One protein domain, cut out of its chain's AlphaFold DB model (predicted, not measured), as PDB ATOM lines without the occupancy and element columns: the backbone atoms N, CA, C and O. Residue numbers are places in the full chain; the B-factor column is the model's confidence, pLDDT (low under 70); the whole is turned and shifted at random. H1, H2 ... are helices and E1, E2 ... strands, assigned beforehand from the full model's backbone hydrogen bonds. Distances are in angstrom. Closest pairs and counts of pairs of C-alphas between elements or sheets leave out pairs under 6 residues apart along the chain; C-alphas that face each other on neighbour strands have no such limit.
ATOM      1  N   GLU A  54      26.177  -0.625  -8.507       97.56
ATOM      2  CA  GLU A  54      26.572  -0.208  -7.161       97.56
ATOM      3  C   GLU A  54      25.957  -1.087  -6.066       97.56
ATOM      4  O   GLU A  54      26.676  -1.541  -5.174       97.56
ATOM      5  N   GLY A  55      24.654  -1.369  -6.161       97.31
ATOM      6  CA  GLY A  55      23.922  -2.155  -5.170       97.31
ATOM      7  C   GLY A  55      24.471  -3.573  -5.007       97.31
ATOM      8  O   GLY A  55      24.486  -4.095  -3.894       97.31
ATOM      9  N   LEU A  56      24.990  -4.179  -6.081       96.81
ATOM     10  CA  LEU A  56      25.716  -5.453  -6.019       96.81
ATOM     11  C   LEU A  56      26.909  -5.379  -5.053       96.81
ATOM     12  O   LEU A  56      27.047  -6.214  -4.162       96.81
ATOM     13  N   TRP A  57      27.766  -4.372  -5.210       96.88
ATOM     14  CA  TRP A  57      28.984  -4.235  -4.410       96.88
ATOM     15  C   TRP A  57      28.704  -3.749  -2.988       96.88
ATOM     16  O   TRP A  57      29.380  -4.161  -2.045       96.88
ATOM     17  N   GLU A  58      27.675  -2.923  -2.799       97.12
ATOM     18  CA  GLU A  58      27.179  -2.597  -1.462       97.12
ATOM     19  C   GLU A  58      26.689  -3.842  -0.724       97.12
ATOM     20  O   GLU A  58      27.016  -4.022   0.448       97.12
ATOM     21  N   ASN A  59      25.948  -4.721  -1.399       96.81
ATOM     22  CA  ASN A  59      25.495  -5.985  -0.827       96.81
ATOM     23  C   ASN A  59      26.668  -6.875  -0.401       96.81
ATOM     24  O   ASN A  59      26.686  -7.350   0.737       96.81
ATOM     25  N   GLU A  60      27.691  -7.012  -1.248       95.62
ATOM     26  CA  GLU A  60      28.906  -7.765  -0.917       95.62
ATOM     27  C   GLU A  60      29.648  -7.186   0.294       95.62
ATOM     28  O   GLU A  60      30.048  -7.927   1.199       95.62
ATOM     29  N   CYS A  61      29.781  -5.858   0.372       96.56
ATOM     30  CA  CYS A  61      30.369  -5.182   1.531       96.56
ATOM     31  C   CYS A  61      29.533  -5.332   2.812       96.56
ATOM     32  O   CYS A  61      30.056  -5.118   3.904       96.56
ATOM     33  N   ASN A  62      28.260  -5.714   2.700       96.56
ATOM     34  CA  ASN A  62      27.330  -5.880   3.814       96.56
ATOM     35  C   ASN A  62      26.918  -7.338   4.057       96.56
ATOM     36  O   ASN A  62      25.947  -7.578   4.776       96.56
ATOM     37  N   TRP A  63      27.664  -8.306   3.508       94.38
ATOM     38  CA  TRP A  63      27.423  -9.747   3.688       94.38
ATOM     39  C   TRP A  63      26.001 -10.181   3.299       94.38
ATOM     40  O   TRP A  63      25.462 -11.138   3.856       94.38
ATOM     41  N   ASN A  64      25.386  -9.459   2.363       93.62
ATOM     42  CA  ASN A  64      24.033  -9.714   1.903       93.62
ATOM     43  C   ASN A  64      24.074 -10.381   0.529       93.62
ATOM     44  O   ASN A  64      24.351  -9.726  -0.471       93.62
ATOM     45  N   THR A  65      23.769 -11.673   0.464       85.81
ATOM     46  CA  THR A  65      23.718 -12.384  -0.815       85.81
ATOM     47  C   THR A  65      22.340 -12.215  -1.444       85.81
ATOM     48  O   THR A  65      21.343 -12.727  -0.932       85.81
ATOM     49  N   ALA A  66      22.286 -11.519  -2.578       90.88
ATOM     50  CA  ALA A  66      21.065 -11.398  -3.360       90.88
ATOM     51  C   ALA A  66      20.610 -12.764  -3.887       90.88
ATOM     52  O   ALA A  66      21.420 -13.581  -4.329       90.88
ATOM     53  N   LYS A  67      19.298 -13.005  -3.852       90.62
ATOM     54  CA  LYS A  67      18.697 -14.212  -4.415       90.62
ATOM     55  C   LYS A  67      18.369 -13.983  -5.892       90.62
ATOM     56  O   LYS A  67      17.780 -12.961  -6.237       90.62
ATOM     57  N   ASP A  68      18.683 -14.965  -6.732       93.94
ATOM     58  CA  ASP A  68      18.313 -15.002  -8.150       93.94
ATOM     59  C   ASP A  68      18.809 -13.775  -8.955       93.94
ATOM     60  O   ASP A  68      18.086 -13.240  -9.801       93.94
ATOM     61  N   ASP A  69      20.016 -13.292  -8.646       96.69
ATOM     62  CA  ASP A  69      20.659 -12.110  -9.248       96.69
ATOM     63  C   ASP A  69      22.071 -12.463  -9.767       96.69
ATOM     64  O   ASP A  69      22.349 -13.625 -10.067       96.69
ATOM     65  N   ASP A  70      22.974 -11.490  -9.860       97.00
ATOM     66  CA  ASP A  70      24.261 -11.610 -10.533       97.00
ATOM     67  C   ASP A  70      25.195 -12.661  -9.912       97.00
ATOM     68  O   ASP A  70      25.924 -13.332 -10.625       97.00
ATOM     69  N   ILE A  71      25.211 -12.863  -8.594       95.88
ATOM     70  CA  ILE A  71      26.173 -13.794  -7.975       95.88
ATOM     71  C   ILE A  71      25.694 -15.242  -8.115       95.88
ATOM     72  O   ILE A  71      24.695 -15.638  -7.521       95.88
ATOM     73  N   LEU A  72      26.460 -16.055  -8.853       95.44
ATOM     74  CA  LEU A  72      26.223 -17.498  -9.001       95.44
ATOM     75  C   LEU A  72      27.008 -18.307  -7.970       95.44
ATOM     76  O   LEU A  72      26.513 -19.290  -7.426       95.44
ATOM     77  N   PHE A  73      28.261 -17.918  -7.727       95.00
ATOM     78  CA  PHE A  73      29.129 -18.621  -6.792       95.00
ATOM     79  C   PHE A  73      30.129 -17.670  -6.140       95.00
ATOM     80  O   PHE A  73      30.847 -16.921  -6.812       95.00
ATOM     81  N   ALA A  74      30.211 -17.760  -4.816       94.75
ATOM     82  CA  ALA A  74      31.186 -17.062  -4.002       94.75
ATOM     83  C   ALA A  74      31.701 -17.988  -2.897       94.75
ATOM     84  O   ALA A  74      30.957 -18.807  -2.359       94.75
ATOM     85  N   ILE A  75      32.979 -17.851  -2.544       95.06
ATOM     86  CA  ILE A  75      33.537 -18.527  -1.371       95.06
ATOM     87  C   ILE A  75      33.154 -17.685  -0.147       95.06
ATOM     88  O   ILE A  75      33.545 -16.509  -0.100       95.06
ATOM     89  N   PRO A  76      32.400 -18.246   0.818       93.69
ATOM     90  CA  PRO A  76      31.958 -17.506   1.987       93.69
ATOM     91  C   PRO A  76      33.144 -17.168   2.886       93.69
ATOM     92  O   PRO A  76      34.003 -18.014   3.149       93.69
ATOM     93  N   MET A  77      33.182 -15.932   3.375       95.25
ATOM     94  CA  MET A  77      34.248 -15.457   4.250       95.25
ATOM     95  C   MET A  77      33.679 -15.099   5.628       95.25
ATOM     96  O   MET A  77      32.648 -14.448   5.753       95.25
ATOM     97  N   LEU A  78      34.355 -15.534   6.691       94.38
ATOM     98  CA  LEU A  78      33.913 -15.333   8.065       94.38
ATOM     99  C   LEU A  78      34.202 -13.894   8.508       94.38
ATOM    100  O   LEU A  78      35.364 -13.484   8.613       94.38
ATOM    101  N   LYS A  79      33.138 -13.138   8.792       93.38
ATOM    102  CA  LYS A  79      33.209 -11.779   9.344       93.38
ATOM    103  C   LYS A  79      34.023 -11.757  10.643       93.38
ATOM    104  O   LYS A  79      33.797 -12.564  11.535       93.38
ATOM    105  N   GLY A  80      34.974 -10.831  10.732       92.00
ATOM    106  CA  GLY A  80      35.898 -10.679  11.858       92.00
ATOM    107  C   GLY A  80      37.114 -11.612  11.827       92.00
ATOM    108  O   GLY A  80      37.984 -11.490  12.684       92.00
ATOM    109  N   THR A  81      37.217 -12.532  10.861       93.88
ATOM    110  CA  THR A  81      38.298 -13.535  10.836       93.88
ATOM    111  C   THR A  81      38.983 -13.628   9.483       93.88
ATOM    112  O   THR A  81      40.206 -13.523   9.400       93.88
ATOM    113  N   THR A  82      38.220 -13.812   8.407       95.00
ATOM    114  CA  THR A  82      38.775 -14.005   7.066       95.00
ATOM    115  C   THR A  82      38.384 -12.866   6.127       95.00
ATOM    116  O   THR A  82      37.644 -11.949   6.477       95.00
ATOM    117  N   SER A  83      38.935 -12.910   4.915       94.88
ATOM    118  CA  SER A  83      38.863 -11.876   3.881       94.88
ATOM    119  C   SER A  83      39.771 -10.677   4.127       94.88
ATOM    120  O   SER A  83      39.821 -10.067   5.198       94.88
ATOM    121  N   ARG A  84      40.491 -10.330   3.061       92.94
ATOM    122  CA  ARG A  84      41.325  -9.134   2.955       92.94
ATOM    123  C   ARG A  84      40.930  -8.275   1.756       92.94
ATOM    124  O   ARG A  84      41.677  -7.363   1.444       92.94
ATOM    125  N   TYR A  85      39.791  -8.521   1.097       91.81
ATOM    126  CA  TYR A  85      39.381  -7.751  -0.089       91.81
ATOM    127  C   TYR A  85      39.321  -6.250   0.204       91.81
ATOM    128  O   TYR A  85      40.044  -5.478  -0.423       91.81
ATOM    129  N   GLY A  86      38.577  -5.855   1.243       94.00
ATOM    130  CA  GLY A  86      38.477  -4.445   1.621       94.00
ATOM    131  C   GLY A  86      39.765  -3.826   2.174       94.00
ATOM    132  O   GLY A  86      39.860  -2.609   2.227       94.00
ATOM    133  N   TYR A  87      40.759  -4.636   2.561       95.00
ATOM    134  CA  TYR A  87      42.061  -4.140   3.024       95.00
ATOM    135  C   TYR A  87      43.133  -4.122   1.931       95.00
ATOM    136  O   TYR A  87      44.031  -3.299   2.005       95.00
ATOM    137  N   ASN A  88      43.109  -5.059   0.980       93.88
ATOM    138  CA  ASN A  88      44.167  -5.218  -0.017       93.88
ATOM    139  C   ASN A  88      43.819  -4.594  -1.371       93.88
ATOM    140  O   ASN A  88      44.730  -4.286  -2.131       93.88
ATOM    141  N   ILE A  89      42.533  -4.524  -1.719       91.62
ATOM    142  CA  ILE A  89      42.064  -4.166  -3.069       91.62
ATOM    143  C   ILE A  89      41.124  -2.954  -3.017       91.62
ATOM    144  O   ILE A  89      41.064  -2.189  -3.974       91.62
ATOM    145  N   GLY A  90      40.395  -2.783  -1.909       92.88
ATOM    146  CA  GLY A  90      39.504  -1.646  -1.691       92.88
ATOM    147  C   GLY A  90      40.211  -0.284  -1.672       92.88
ATOM    148  O   GLY A  90      41.421  -0.160  -1.861       92.88
ATOM    149  N   VAL A  91      39.433   0.763  -1.407       95.94
ATOM    150  CA  VAL A  91      39.947   2.134  -1.296       95.94
ATOM    151  C   VAL A  91      40.840   2.270  -0.061       95.94
ATOM    152  O   VAL A  91      40.466   1.825   1.025       95.94
ATOM    153  N   THR A  92      42.004   2.907  -0.212       96.88
ATOM    154  CA  THR A  92      42.919   3.186   0.904       96.88
ATOM    155  C   THR A  92      42.232   4.051   1.961       96.88
ATOM    156  O   THR A  92      41.614   5.065   1.638       96.88
ATOM    157  N   ILE A  93      42.385   3.674   3.232       97.44
ATOM    158  CA  ILE A  93      41.882   4.421   4.392       97.44
ATOM    159  C   ILE A  93      43.026   4.524   5.397       97.44
ATOM    160  O   ILE A  93      43.573   3.504   5.841       97.44
ATOM    161  N   ALA A  94      43.425   5.748   5.729       97.31
ATOM    162  CA  ALA A  94      44.428   5.982   6.757       97.31
ATOM    163  C   ALA A  94      43.904   5.553   8.136       97.31
ATOM    164  O   ALA A  94      42.713   5.596   8.419       97.31
ATOM    165  N   GLU A  95      44.807   5.098   9.001       95.56
ATOM    166  CA  GLU A  95      44.433   4.678  10.349       95.56
ATOM    167  C   GLU A  95      43.987   5.887  11.183       95.56
ATOM    168  O   GLU A  95      44.646   6.929  11.187       95.56
ATOM    169  N   GLY A  96      42.865   5.742  11.888       94.94
ATOM    170  CA  GLY A  96      42.210   6.821  12.617       94.94
ATOM    171  C   GLY A  96      41.254   6.305  13.691       94.94
ATOM    172  O   GLY A  96      41.181   5.109  13.967       94.94
ATOM    173  N   LYS A  97      40.502   7.218  14.317       95.62
ATOM    174  CA  LYS A  97      39.533   6.880  15.381       95.62
ATOM    175  C   LYS A  97      38.153   6.458  14.852       95.62
ATOM    176  O   LYS A  97      37.305   6.066  15.647       95.62
ATOM    177  N   HIS A  98      37.922   6.533  13.543       95.19
ATOM    178  CA  HIS A  98      36.654   6.165  12.916       95.19
ATOM    179  C   HIS A  98      36.404   4.650  12.902       95.19
ATOM    180  O   HIS A  98      37.324   3.836  12.915       95.19
ATOM    181  N   GLU A  99      35.142   4.258  12.770       95.69
ATOM    182  CA  GLU A  99      34.678   2.866  12.837       95.69
ATOM    183  C   GLU A  99      35.133   1.955  11.680       95.69
ATOM    184  O   GLU A  99      35.090   0.733  11.804       95.69
ATOM    185  N   TYR A 100      35.606   2.520  10.567       96.31
ATOM    186  CA  TYR A 100      36.008   1.741   9.391       96.31
ATOM    187  C   TYR A 100      37.404   1.125   9.491       96.31
ATOM    188  O   TYR A 100      37.765   0.353   8.609       96.31
ATOM    189  N   GLY A 101      38.186   1.452  10.526       95.94
ATOM    190  CA  GLY A 101      39.595   1.066  10.651       95.94
ATOM    191  C   GLY A 101      40.429   1.338   9.391       95.94
ATOM    192  O   GLY A 101      40.050   2.147   8.553       95.94
ATOM    193  N   SER A 102      41.571   0.679   9.219       97.00
ATOM    194  CA  SER A 102      42.467   0.964   8.091       97.00
ATOM    195  C   SER A 102      42.195   0.089   6.861       97.00
ATOM    196  O   SER A 102      41.645  -1.016   6.948       97.00
ATOM    197  N   ALA A 103      42.608   0.593   5.700       96.44
ATOM    198  CA  ALA A 103      42.683  -0.146   4.446       96.44
ATOM    199  C   ALA A 103      43.912   0.297   3.647       96.44
ATOM    200  O   ALA A 103      44.392   1.430   3.766       96.44
ATOM    201  N   ARG A 104      44.436  -0.612   2.833       93.44
ATOM    202  CA  ARG A 104      45.533  -0.373   1.900       93.44
ATOM    203  C   ARG A 104      45.069  -0.702   0.488       93.44
ATOM    204  O   ARG A 104      43.967  -1.192   0.267       93.44
ATOM    205  N   ASN A 105      45.952  -0.437  -0.458       87.88
ATOM    206  CA  ASN A 105      45.726  -0.745  -1.848       87.88
ATOM    207  C   ASN A 105      46.988  -1.388  -2.437       87.88
ATOM    208  O   ASN A 105      48.050  -0.769  -2.472       87.88
ATOM    209  N   TYR A 106      46.867  -2.643  -2.865       91.94
ATOM    210  CA  TYR A 106      47.896  -3.413  -3.570       91.94
ATOM    211  C   TYR A 106      47.468  -3.769  -5.003       91.94
ATOM    212  O   TYR A 106      48.181  -4.503  -5.692       91.94
ATOM    213  N   LEU A 107      46.310  -3.275  -5.449       91.25
ATOM    214  CA  LEU A 107      45.806  -3.406  -6.812       91.25
ATOM    215  C   LEU A 107      45.337  -2.033  -7.286       91.25
ATOM    216  O   LEU A 107      44.226  -1.602  -6.995       91.25
ATOM    217  N   THR A 108      46.191  -1.364  -8.050       91.69
ATOM    218  CA  THR A 108      45.872  -0.075  -8.657       91.69
ATOM    219  C   THR A 108      45.469  -0.251 -10.117       91.69
ATOM    220  O   THR A 108      45.924  -1.170 -10.807       91.69
ATOM    221  N   PHE A 109      44.603   0.634 -10.602       94.38
ATOM    222  CA  PHE A 109      44.340   0.756 -12.030       94.38
ATOM    223  C   PHE A 109      45.424   1.601 -12.702       94.38
ATOM    224  O   PHE A 109      45.959   2.534 -12.100       94.38
ATOM    225  N   ASN A 110      45.734   1.278 -13.961       93.62
ATOM    226  CA  ASN A 110      46.588   2.136 -14.779       93.62
ATOM    227  C   ASN A 110      45.896   3.484 -15.041       93.62
ATOM    228  O   ASN A 110      44.665   3.574 -14.998       93.62
ATOM    229  N   GLY A 111      46.695   4.512 -15.322       94.50
ATOM    230  CA  GLY A 111      46.208   5.882 -15.470       94.50
ATOM    231  C   GLY A 111      45.136   6.074 -16.549       94.50
ATOM    232  O   GLY A 111      44.222   6.866 -16.359       94.50
ATOM    233  N   THR A 112      45.159   5.301 -17.636       96.12
ATOM    234  CA  THR A 112      44.192   5.465 -18.738       96.12
ATOM    235  C   THR A 112      42.865   4.736 -18.487       96.12
ATOM    236  O   THR A 112      41.877   4.969 -19.180       96.12
ATOM    237  N   TYR A 113      42.786   3.866 -17.472       97.50
ATOM    238  CA  TYR A 113      41.634   2.981 -17.289       97.50
ATOM    239  C   TYR A 113      40.318   3.720 -17.019       97.50
ATOM    240  O   TYR A 113      39.316   3.383 -17.650       97.50
ATOM    241  N   ILE A 114      40.314   4.725 -16.135       97.69
ATOM    242  CA  ILE A 114      39.103   5.495 -15.789       97.69
ATOM    243  C   ILE A 114      38.537   6.251 -17.001       97.69
ATOM    244  O   ILE A 114      37.325   6.291 -17.187       97.69
ATOM    245  N   PHE A 115      39.416   6.745 -17.873       97.44
ATOM    246  CA  PHE A 115      39.070   7.459 -19.105       97.44
ATOM    247  C   PHE A 115      38.612   6.532 -20.231       97.44
ATOM    248  O   PHE A 115      38.103   6.984 -21.248       97.44
ATOM    249  N   SER A 116      38.781   5.218 -20.066       97.00
ATOM    250  CA  SER A 116      38.292   4.257 -21.054       97.00
ATOM    251  C   SER A 116      36.797   3.971 -20.936       97.00
ATOM    252  O   SER A 116      36.271   3.230 -21.764       97.00
ATOM    253  N   PHE A 117      36.137   4.480 -19.896       98.31
ATOM    254  CA  PHE A 117      34.693   4.384 -19.720       98.31
ATOM    255  C   PHE A 117      33.996   5.543 -20.429       98.31
ATOM    256  O   PHE A 117      34.531   6.643 -20.532       98.31
ATOM    257  N   ASP A 118      32.764   5.302 -20.860       97.81
ATOM    258  CA  ASP A 118      31.857   6.392 -21.201       97.81
ATOM    259  C   ASP A 118      31.527   7.193 -19.930       97.81
ATOM    260  O   ASP A 118      31.351   6.598 -18.866       97.81
ATOM    261  N   LYS A 119      31.425   8.524 -20.023       96.44
ATOM    262  CA  LYS A 119      31.121   9.372 -18.858       96.44
ATOM    263  C   LYS A 119      29.765   9.062 -18.215       96.44
ATOM    264  O   LYS A 119      29.582   9.308 -17.030       96.44
ATOM    265  N   ASP A 120      28.828   8.503 -18.985       97.50
ATOM    266  CA  ASP A 120      27.503   8.122 -18.492       97.50
ATOM    267  C   ASP A 120      27.468   6.663 -17.968       97.50
ATOM    268  O   ASP A 120      26.400   6.171 -17.588       97.50
ATOM    269  N   ASP A 121      28.600   5.938 -17.970       98.69
ATOM    270  CA  ASP A 121      28.696   4.556 -17.480       98.69
ATOM    271  C   ASP A 121      28.752   4.518 -15.947       98.69
ATOM    272  O   ASP A 121      29.770   4.814 -15.314       98.69
ATOM    273  N   LEU A 122      27.656   4.062 -15.342       98.38
ATOM    274  CA  LEU A 122      27.451   3.988 -13.893       98.38
ATOM    275  C   LEU A 122      28.461   3.073 -13.180       98.38
ATOM    276  O   LEU A 122      28.559   3.088 -11.953       98.38
ATOM    277  N   ARG A 123      29.205   2.236 -13.912       98.75
ATOM    278  CA  ARG A 123      30.217   1.342 -13.334       98.75
ATOM    279  C   ARG A 123      31.530   2.052 -13.062       98.75
ATOM    280  O   ARG A 123      32.291   1.549 -12.230       98.75
ATOM    281  N   ARG A 124      31.814   3.161 -13.755       98.12
ATOM    282  CA  ARG A 124      33.102   3.858 -13.688       98.12
ATOM    283  C   ARG A 124      33.414   4.282 -12.259       98.12
ATOM    284  O   ARG A 124      34.409   3.823 -11.709       98.12
ATOM    285  N   ASP A 125      32.523   5.043 -11.634       96.00
ATOM    286  CA  ASP A 125      32.765   5.637 -10.307       96.00
ATOM    287  C   ASP A 125      32.611   4.613  -9.169       96.00
ATOM    288  O   ASP A 125      33.192   4.743  -8.094       96.00
ATOM    289  N   VAL A 126      31.894   3.515  -9.429       97.69
ATOM    290  CA  VAL A 126      31.838   2.352  -8.528       97.69
ATOM    291  C   VAL A 126      33.139   1.543  -8.586       97.69
ATOM    292  O   VAL A 126      33.558   0.947  -7.591       97.69
ATOM    293  N   THR A 127      33.781   1.492  -9.755       97.88
ATOM    294  CA  THR A 127      34.979   0.684  -9.996       97.88
ATOM    295  C   THR A 127      36.245   1.448  -9.653       97.88
ATOM    296  O   THR A 127      37.054   0.942  -8.881       97.88
ATOM    297  N   CYS A 128      36.423   2.644 -10.200       97.56
ATOM    298  CA  CYS A 128      37.610   3.470 -10.055       97.56
ATOM    299  C   CYS A 128      37.396   4.496  -8.943       97.56
ATOM    300  O   CYS A 128      36.543   5.365  -9.062       97.56
ATOM    301  N   ALA A 129      38.201   4.421  -7.883       96.75
ATOM    302  CA  ALA A 129      38.237   5.452  -6.855       96.75
ATOM    303  C   ALA A 129      39.424   6.393  -7.129       96.75
ATOM    304  O   ALA A 129      40.559   6.022  -6.814       96.75
ATOM    305  N   PRO A 130      39.201   7.601  -7.690       97.06
ATOM    306  CA  PRO A 130      40.254   8.596  -7.903       97.06
ATOM    307  C   PRO A 130      40.683   9.287  -6.600       97.06
ATOM    308  O   PRO A 130      41.258  10.370  -6.624       97.06
ATOM    309  N   TYR A 131      40.390   8.690  -5.447       97.44
ATOM    310  CA  TYR A 131      40.642   9.241  -4.127       97.44
ATOM    311  C   TYR A 131      40.943   8.136  -3.114       97.44
ATOM    312  O   TYR A 131      40.595   6.966  -3.292       97.44
ATOM    313  N   LYS A 132      41.526   8.553  -1.994       97.44
ATOM    314  CA  LYS A 132      41.703   7.779  -0.763       97.44
ATOM    315  C   LYS A 132      41.108   8.543   0.417       97.44
ATOM    316  O   LYS A 132      40.810   9.727   0.295       97.44
ATOM    317  N   TYR A 133      40.972   7.882   1.561       97.62
ATOM    318  CA  TYR A 133      40.433   8.492   2.776       97.62
ATOM    319  C   TYR A 133      41.518   8.761   3.820       97.62
ATOM    320  O   TYR A 133      42.349   7.894   4.114       97.62
ATOM    321  N   THR A 134      41.484   9.954   4.412       97.88
ATOM    322  CA  THR A 134      42.331  10.328   5.551       97.88
ATOM    323  C   THR A 134      41.848   9.677   6.850       97.88
ATOM    324  O   THR A 134      40.815   9.008   6.891       97.88
ATOM    325  N   LYS A 135      42.586   9.903   7.947       96.88
ATOM    326  CA  LYS A 135      42.237   9.425   9.299       96.88
ATOM    327  C   LYS A 135      40.927  10.018   9.839       96.88
ATOM    328  O   LYS A 135      40.416   9.538  10.848       96.88
ATOM    329  N   ASP A 136      40.442  11.081   9.195       95.69
ATOM    330  CA  ASP A 136      39.213  11.807   9.518       95.69
ATOM    331  C   ASP A 136      38.115  11.527   8.468       95.69
ATOM    332  O   ASP A 136      37.069  12.169   8.460       95.69
ATOM    333  N   LEU A 137      38.343  10.535   7.593       96.50
ATOM    334  CA  LEU A 137      37.481  10.144   6.472       96.50
ATOM    335  C   LEU A 137      37.256  11.241   5.422       96.50
ATOM    336  O   LEU A 137      36.335  11.124   4.616       96.50
ATOM    337  N   GLU A 138      38.089  12.277   5.379       97.31
ATOM    338  CA  GLU A 138      38.083  13.220   4.260       97.31
ATOM    339  C   GLU A 138      38.699  12.556   3.017       97.31
ATOM    340  O   GLU A 138      39.599  11.720   3.141       97.31
ATOM    341  N   GLN A 139      38.214  12.898   1.822       97.81
ATOM    342  CA  GLN A 139      38.818  12.418   0.576       97.81
ATOM    343  C   GLN A 139      40.059  13.237   0.191       97.81
ATOM    344  O   GLN A 139      40.033  14.466   0.191       97.81
ATOM    345  N   GLU A 140      41.119  12.541  -0.216       97.31
ATOM    346  CA  GLU A 140      42.311  13.095  -0.865       97.31
ATOM    347  C   GLU A 140      42.465  12.491  -2.262       97.31
ATOM    348  O   GLU A 140      42.245  11.291  -2.435       97.31
ATOM    349  N   LEU A 141      42.882  13.295  -3.245       97.38
ATOM    350  CA  LEU A 141      42.995  12.853  -4.635       97.38
ATOM    351  C   LEU A 141      44.093  11.781  -4.761       97.38
ATOM    352  O   LEU A 141      45.220  11.975  -4.302       97.38
ATOM    353  N   ASP A 142      43.774  10.663  -5.411       95.69
ATOM    354  CA  ASP A 142      44.645   9.491  -5.568       95.69
ATOM    355  C   ASP A 142      44.643   9.001  -7.022       95.69
ATOM    356  O   ASP A 142      44.155   7.926  -7.369       95.69
ATOM    357  N   MET A 143      45.170   9.851  -7.903       94.50
ATOM    358  CA  MET A 143      45.308   9.588  -9.335       94.50
ATOM    359  C   MET A 143      46.779   9.630  -9.765       94.50
ATOM    360  O   MET A 143      47.590  10.375  -9.219       94.50
ATOM    361  N   GLY A 144      47.133   8.837 -10.770       93.81
ATOM    362  CA  GLY A 144      48.457   8.850 -11.390       93.81
ATOM    363  C   GLY A 144      48.591   7.741 -12.427       93.81
ATOM    364  O   GLY A 144      47.595   7.123 -12.800       93.81
ATOM    365  N   ILE A 145      49.831   7.452 -12.832       94.50
ATOM    366  CA  ILE A 145      50.185   6.353 -13.753       94.50
ATOM    367  C   ILE A 145      49.682   4.992 -13.230       94.50
ATOM    368  O   ILE A 145      49.255   4.149 -14.018       94.50
ATOM    369  N   GLY A 146      49.677   4.795 -11.906       90.31
ATOM    370  CA  GLY A 146      49.186   3.580 -11.248       90.31
ATOM    371  C   GLY A 146      48.843   3.798  -9.773       90.31
ATOM    372  O   GLY A 146      49.518   3.246  -8.909       90.31
ATOM    373  N   ALA A 147      47.817   4.606  -9.488       86.19
ATOM    374  CA  ALA A 147      47.454   5.013  -8.120       86.19
ATOM    375  C   ALA A 147      46.018   4.634  -7.705       86.19
ATOM    376  O   ALA A 147      45.801   4.166  -6.589       86.19
ATOM    377  N   MET A 148      45.049   4.770  -8.615       92.00
ATOM    378  CA  MET A 148      43.620   4.648  -8.300       92.00
ATOM    379  C   MET A 148      43.254   3.256  -7.777       92.00
ATOM    380  O   MET A 148      43.592   2.245  -8.402       92.00
ATOM    381  N   GLY A 149      42.540   3.206  -6.651       91.44
ATOM    382  CA  GLY A 149      42.056   1.962  -6.046       91.44
ATOM    383  C   GLY A 149      40.719   1.478  -6.592       91.44
ATOM    384  O   GLY A 149      40.060   2.164  -7.378       91.44
ATOM    385  N   ALA A 150      40.305   0.286  -6.151       95.00
ATOM    386  CA  ALA A 150      39.021  -0.289  -6.533       95.00
ATOM    387  C   ALA A 150      37.903   0.091  -5.548       95.00
ATOM    388  O   ALA A 150      37.899  -0.329  -4.388       95.00
ATOM    389  N   GLY A 151      36.908   0.841  -6.027       96.75
ATOM    390  CA  GLY A 151      35.749   1.284  -5.241       96.75
ATOM    391  C   GLY A 151      34.813   0.147  -4.809       96.75
ATOM    392  O   GLY A 151      34.181   0.229  -3.751       96.75
ATOM    393  N   LYS A 152      34.797  -0.957  -5.571       96.44
ATOM    394  CA  LYS A 152      33.938  -2.141  -5.369       96.44
ATOM    395  C   LYS A 152      33.990  -2.706  -3.952       96.44
ATOM    396  O   LYS A 152      32.964  -3.070  -3.396       96.44
ATOM    397  N   TRP A 153      35.175  -2.747  -3.344       95.81
ATOM    398  CA  TRP A 153      35.380  -3.328  -2.012       95.81
ATOM    399  C   TRP A 153      35.723  -2.279  -0.952       95.81
ATOM    400  O   TRP A 153      36.435  -2.569   0.008       95.81
ATOM    401  N   SER A 154      35.251  -1.042  -1.115       95.69
ATOM    402  CA  SER A 154      35.463   0.009  -0.117       95.69
ATOM    403  C   SER A 154      34.826  -0.358   1.227       95.69
ATOM    404  O   SER A 154      33.622  -0.615   1.301       95.69
ATOM    405  N   LYS A 155      35.605  -0.303   2.318       96.31
ATOM    406  CA  LYS A 155      35.068  -0.494   3.678       96.31
ATOM    407  C   LYS A 155      34.041   0.581   4.043       96.31
ATOM    408  O   LYS A 155      33.158   0.294   4.838       96.31
ATOM    409  N   LEU A 156      34.084   1.765   3.419       95.12
ATOM    410  CA  LEU A 156      33.086   2.822   3.639       95.12
ATOM    411  C   LEU A 156      31.685   2.476   3.103       95.12
ATOM    412  O   LEU A 156      30.735   3.180   3.423       95.12
ATOM    413  N   LYS A 157      31.529   1.387   2.336       95.75
ATOM    414  CA  LYS A 157      30.212   0.839   1.961       95.75
ATOM    415  C   LYS A 157      29.583  -0.020   3.076       95.75
ATOM    416  O   LYS A 157      28.434  -0.438   2.947       95.75
ATOM    417  N   MET A 158      30.310  -0.326   4.158       95.88
ATOM    418  CA  MET A 158      29.802  -1.137   5.272       95.88
ATOM    419  C   MET A 158      28.837  -0.334   6.149       95.88
ATOM    420  O   MET A 158      29.220   0.660   6.751       95.88
ATOM    421  N   LYS A 159      27.609  -0.829   6.313       95.19
ATOM    422  CA  LYS A 159      26.591  -0.281   7.226       95.19
ATOM    423  C   LYS A 159      26.836  -0.658   8.687       95.19
ATOM    424  O   LYS A 159      26.276  -0.052   9.592       95.19
ATOM    425  N   SER A 160      27.640  -1.691   8.931       94.56
ATOM    426  CA  SER A 160      28.073  -2.093  10.275       94.56
ATOM    427  C   SER A 160      29.578  -2.372  10.276       94.56
ATOM    428  O   SER A 160      29.980  -3.541  10.173       94.56
ATOM    429  N   PRO A 161      30.402  -1.309  10.325       94.62
ATOM    430  CA  PRO A 161      31.859  -1.397  10.298       94.62
ATOM    431  C   PRO A 161      32.434  -2.185  11.481       94.62
ATOM    432  O   PRO A 161      31.787  -2.388  12.505       94.62
ATOM    433  N   LEU A 162      33.670  -2.666  11.326       94.31
ATOM    434  CA  LEU A 162      34.301  -3.603  12.267       94.31
ATOM    435  C   LEU A 162      35.076  -2.926  13.412       94.31
ATOM    436  O   LEU A 162      35.696  -3.617  14.218       94.31
ATOM    437  N   GLY A 163      35.058  -1.595  13.487       95.25
ATOM    438  CA  GLY A 163      35.753  -0.810  14.503       95.25
ATOM    439  C   GLY A 163      37.094  -0.242  14.031       95.25
ATOM    440  O   GLY A 163      37.671  -0.659  13.021       95.25
ATOM    441  N   SER A 164      37.608   0.723  14.795       95.50
ATOM    442  CA  SER A 164      38.795   1.525  14.460       95.50
ATOM    443  C   SER A 164      40.100   0.737  14.379       95.50
ATOM    444  O   SER A 164      40.979   1.086  13.598       95.50
ATOM    445  N   SER A 165      40.217  -0.371  15.110       92.12
ATOM    446  CA  SER A 165      41.372  -1.273  15.030       92.12
ATOM    447  C   SER A 165      41.282  -2.283  13.879       92.12
ATOM    448  O   SER A 165      42.198  -3.085  13.684       92.12
ATOM    449  N   SER A 166      40.191  -2.285  13.101       92.88
ATOM    450  CA  SER A 166      40.009  -3.262  12.028       92.88
ATOM    451  C   SER A 166      40.877  -2.932  10.811       92.88
ATOM    452  O   SER A 166      40.682  -1.931  10.132       92.88
ATOM    453  N   GLY A 167      41.824  -3.808  10.481       88.50
ATOM    454  CA  GLY A 167      42.491  -3.803   9.175       88.50
ATOM    455  C   GLY A 167      41.856  -4.842   8.256       88.50
ATOM    456  O   GLY A 167      41.131  -4.527   7.316       88.50
ATOM    457  N   SER A 168      42.106  -6.110   8.583       92.06
ATOM    458  CA  SER A 168      41.623  -7.295   7.862       92.06
ATOM    459  C   SER A 168      40.388  -7.937   8.515       92.06
ATOM    460  O   SER A 168      39.816  -7.372   9.440       92.06
ATOM    461  N   GLY A 169      39.969  -9.116   8.044       94.25
ATOM    462  CA  GLY A 169      38.834  -9.837   8.631       94.25
ATOM    463  C   GLY A 169      37.484  -9.294   8.169       94.25
ATOM    464  O   GLY A 169      36.481  -9.458   8.852       94.25
ATOM    465  N   THR A 170      37.453  -8.619   7.016       95.00
ATOM    466  CA  THR A 170      36.247  -7.944   6.511       95.00
ATOM    467  C   THR A 170      35.075  -8.888   6.259       95.00
ATOM    468  O   THR A 170      33.960  -8.420   6.125       95.00
ATOM    469  N   GLY A 171      35.286 -10.202   6.144       95.56
ATOM    470  CA  GLY A 171      34.240 -11.162   5.785       95.56
ATOM    471  C   GLY A 171      33.607 -10.954   4.405       95.56
ATOM    472  O   GLY A 171      32.687 -11.683   4.076       95.56
ATOM    473  N   ILE A 172      34.060  -9.987   3.598       95.94
ATOM    474  CA  ILE A 172      33.543  -9.801   2.238       95.94
ATOM    475  C   ILE A 172      33.827 -11.075   1.448       95.94
ATOM    476  O   ILE A 172      34.979 -11.535   1.440       95.94
ATOM    477  N   ASN A 173      32.793 -11.629   0.818       95.25
ATOM    478  CA  ASN A 173      32.882 -12.893   0.109       95.25
ATOM    479  C   ASN A 173      33.827 -12.802  -1.091       95.25
ATOM    480  O   ASN A 173      34.042 -11.756  -1.702       95.25
TER     481      ASN A 173
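AT A GLANCE: This is residues 54 to 173 of the 398 residues of the protein "SusD_RagB domain-containing protein" of Bacteroides reticulotermitis JCM 10512 (UniProt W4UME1). Little regular structure: a folded mass of loops, with the antiparallel hairpin E2 and E3 at one end, E1 at the opposite end and short helices between. The printed part has 120 residues, 27 in named elements, ordered H1, E1, H2, H3, E2, E3; the class is mixed. It is compact, radius of gyration of the C-alphas 14.1 A, spanning 38 by 35 by 20 A.

HOW THE PARTS SIT: E2, residues 131 to 133, and E3, residues 139 to 141, form a hairpin, with N 132 and O 140 within hydrogen-bond range at 2.9 A. H3, residues 124 to 127, and H1, residues 54 to 61, are close but not clearly touching; their closest C-alphas, of Val 126 and Glu 54, are 6.0 A apart. H2, residues 85 to 88, is only just apart from H1, at 8.1 A. E1, residues 71 to 75, pairs with no named strand. Every O i to N i+4 pair in H1 is within hydrogen-bond range; H2 and H3 are too short for one.

IN THESE COORDINATES: H1 begins at C-alpha 54 (26.572, -0.208, -7.161) and measures 10.7 A, E1 11.0 A. E3 ends at C-alpha 141 (42.995, 12.853, -4.635).

THE WHOLE: The farthest C-alphas, of Asp 68 and Ile 145, are 38.8 A apart. The printed part has no cut; the H2 to H3 link is long. No printed residue is under 70 in pLDDT.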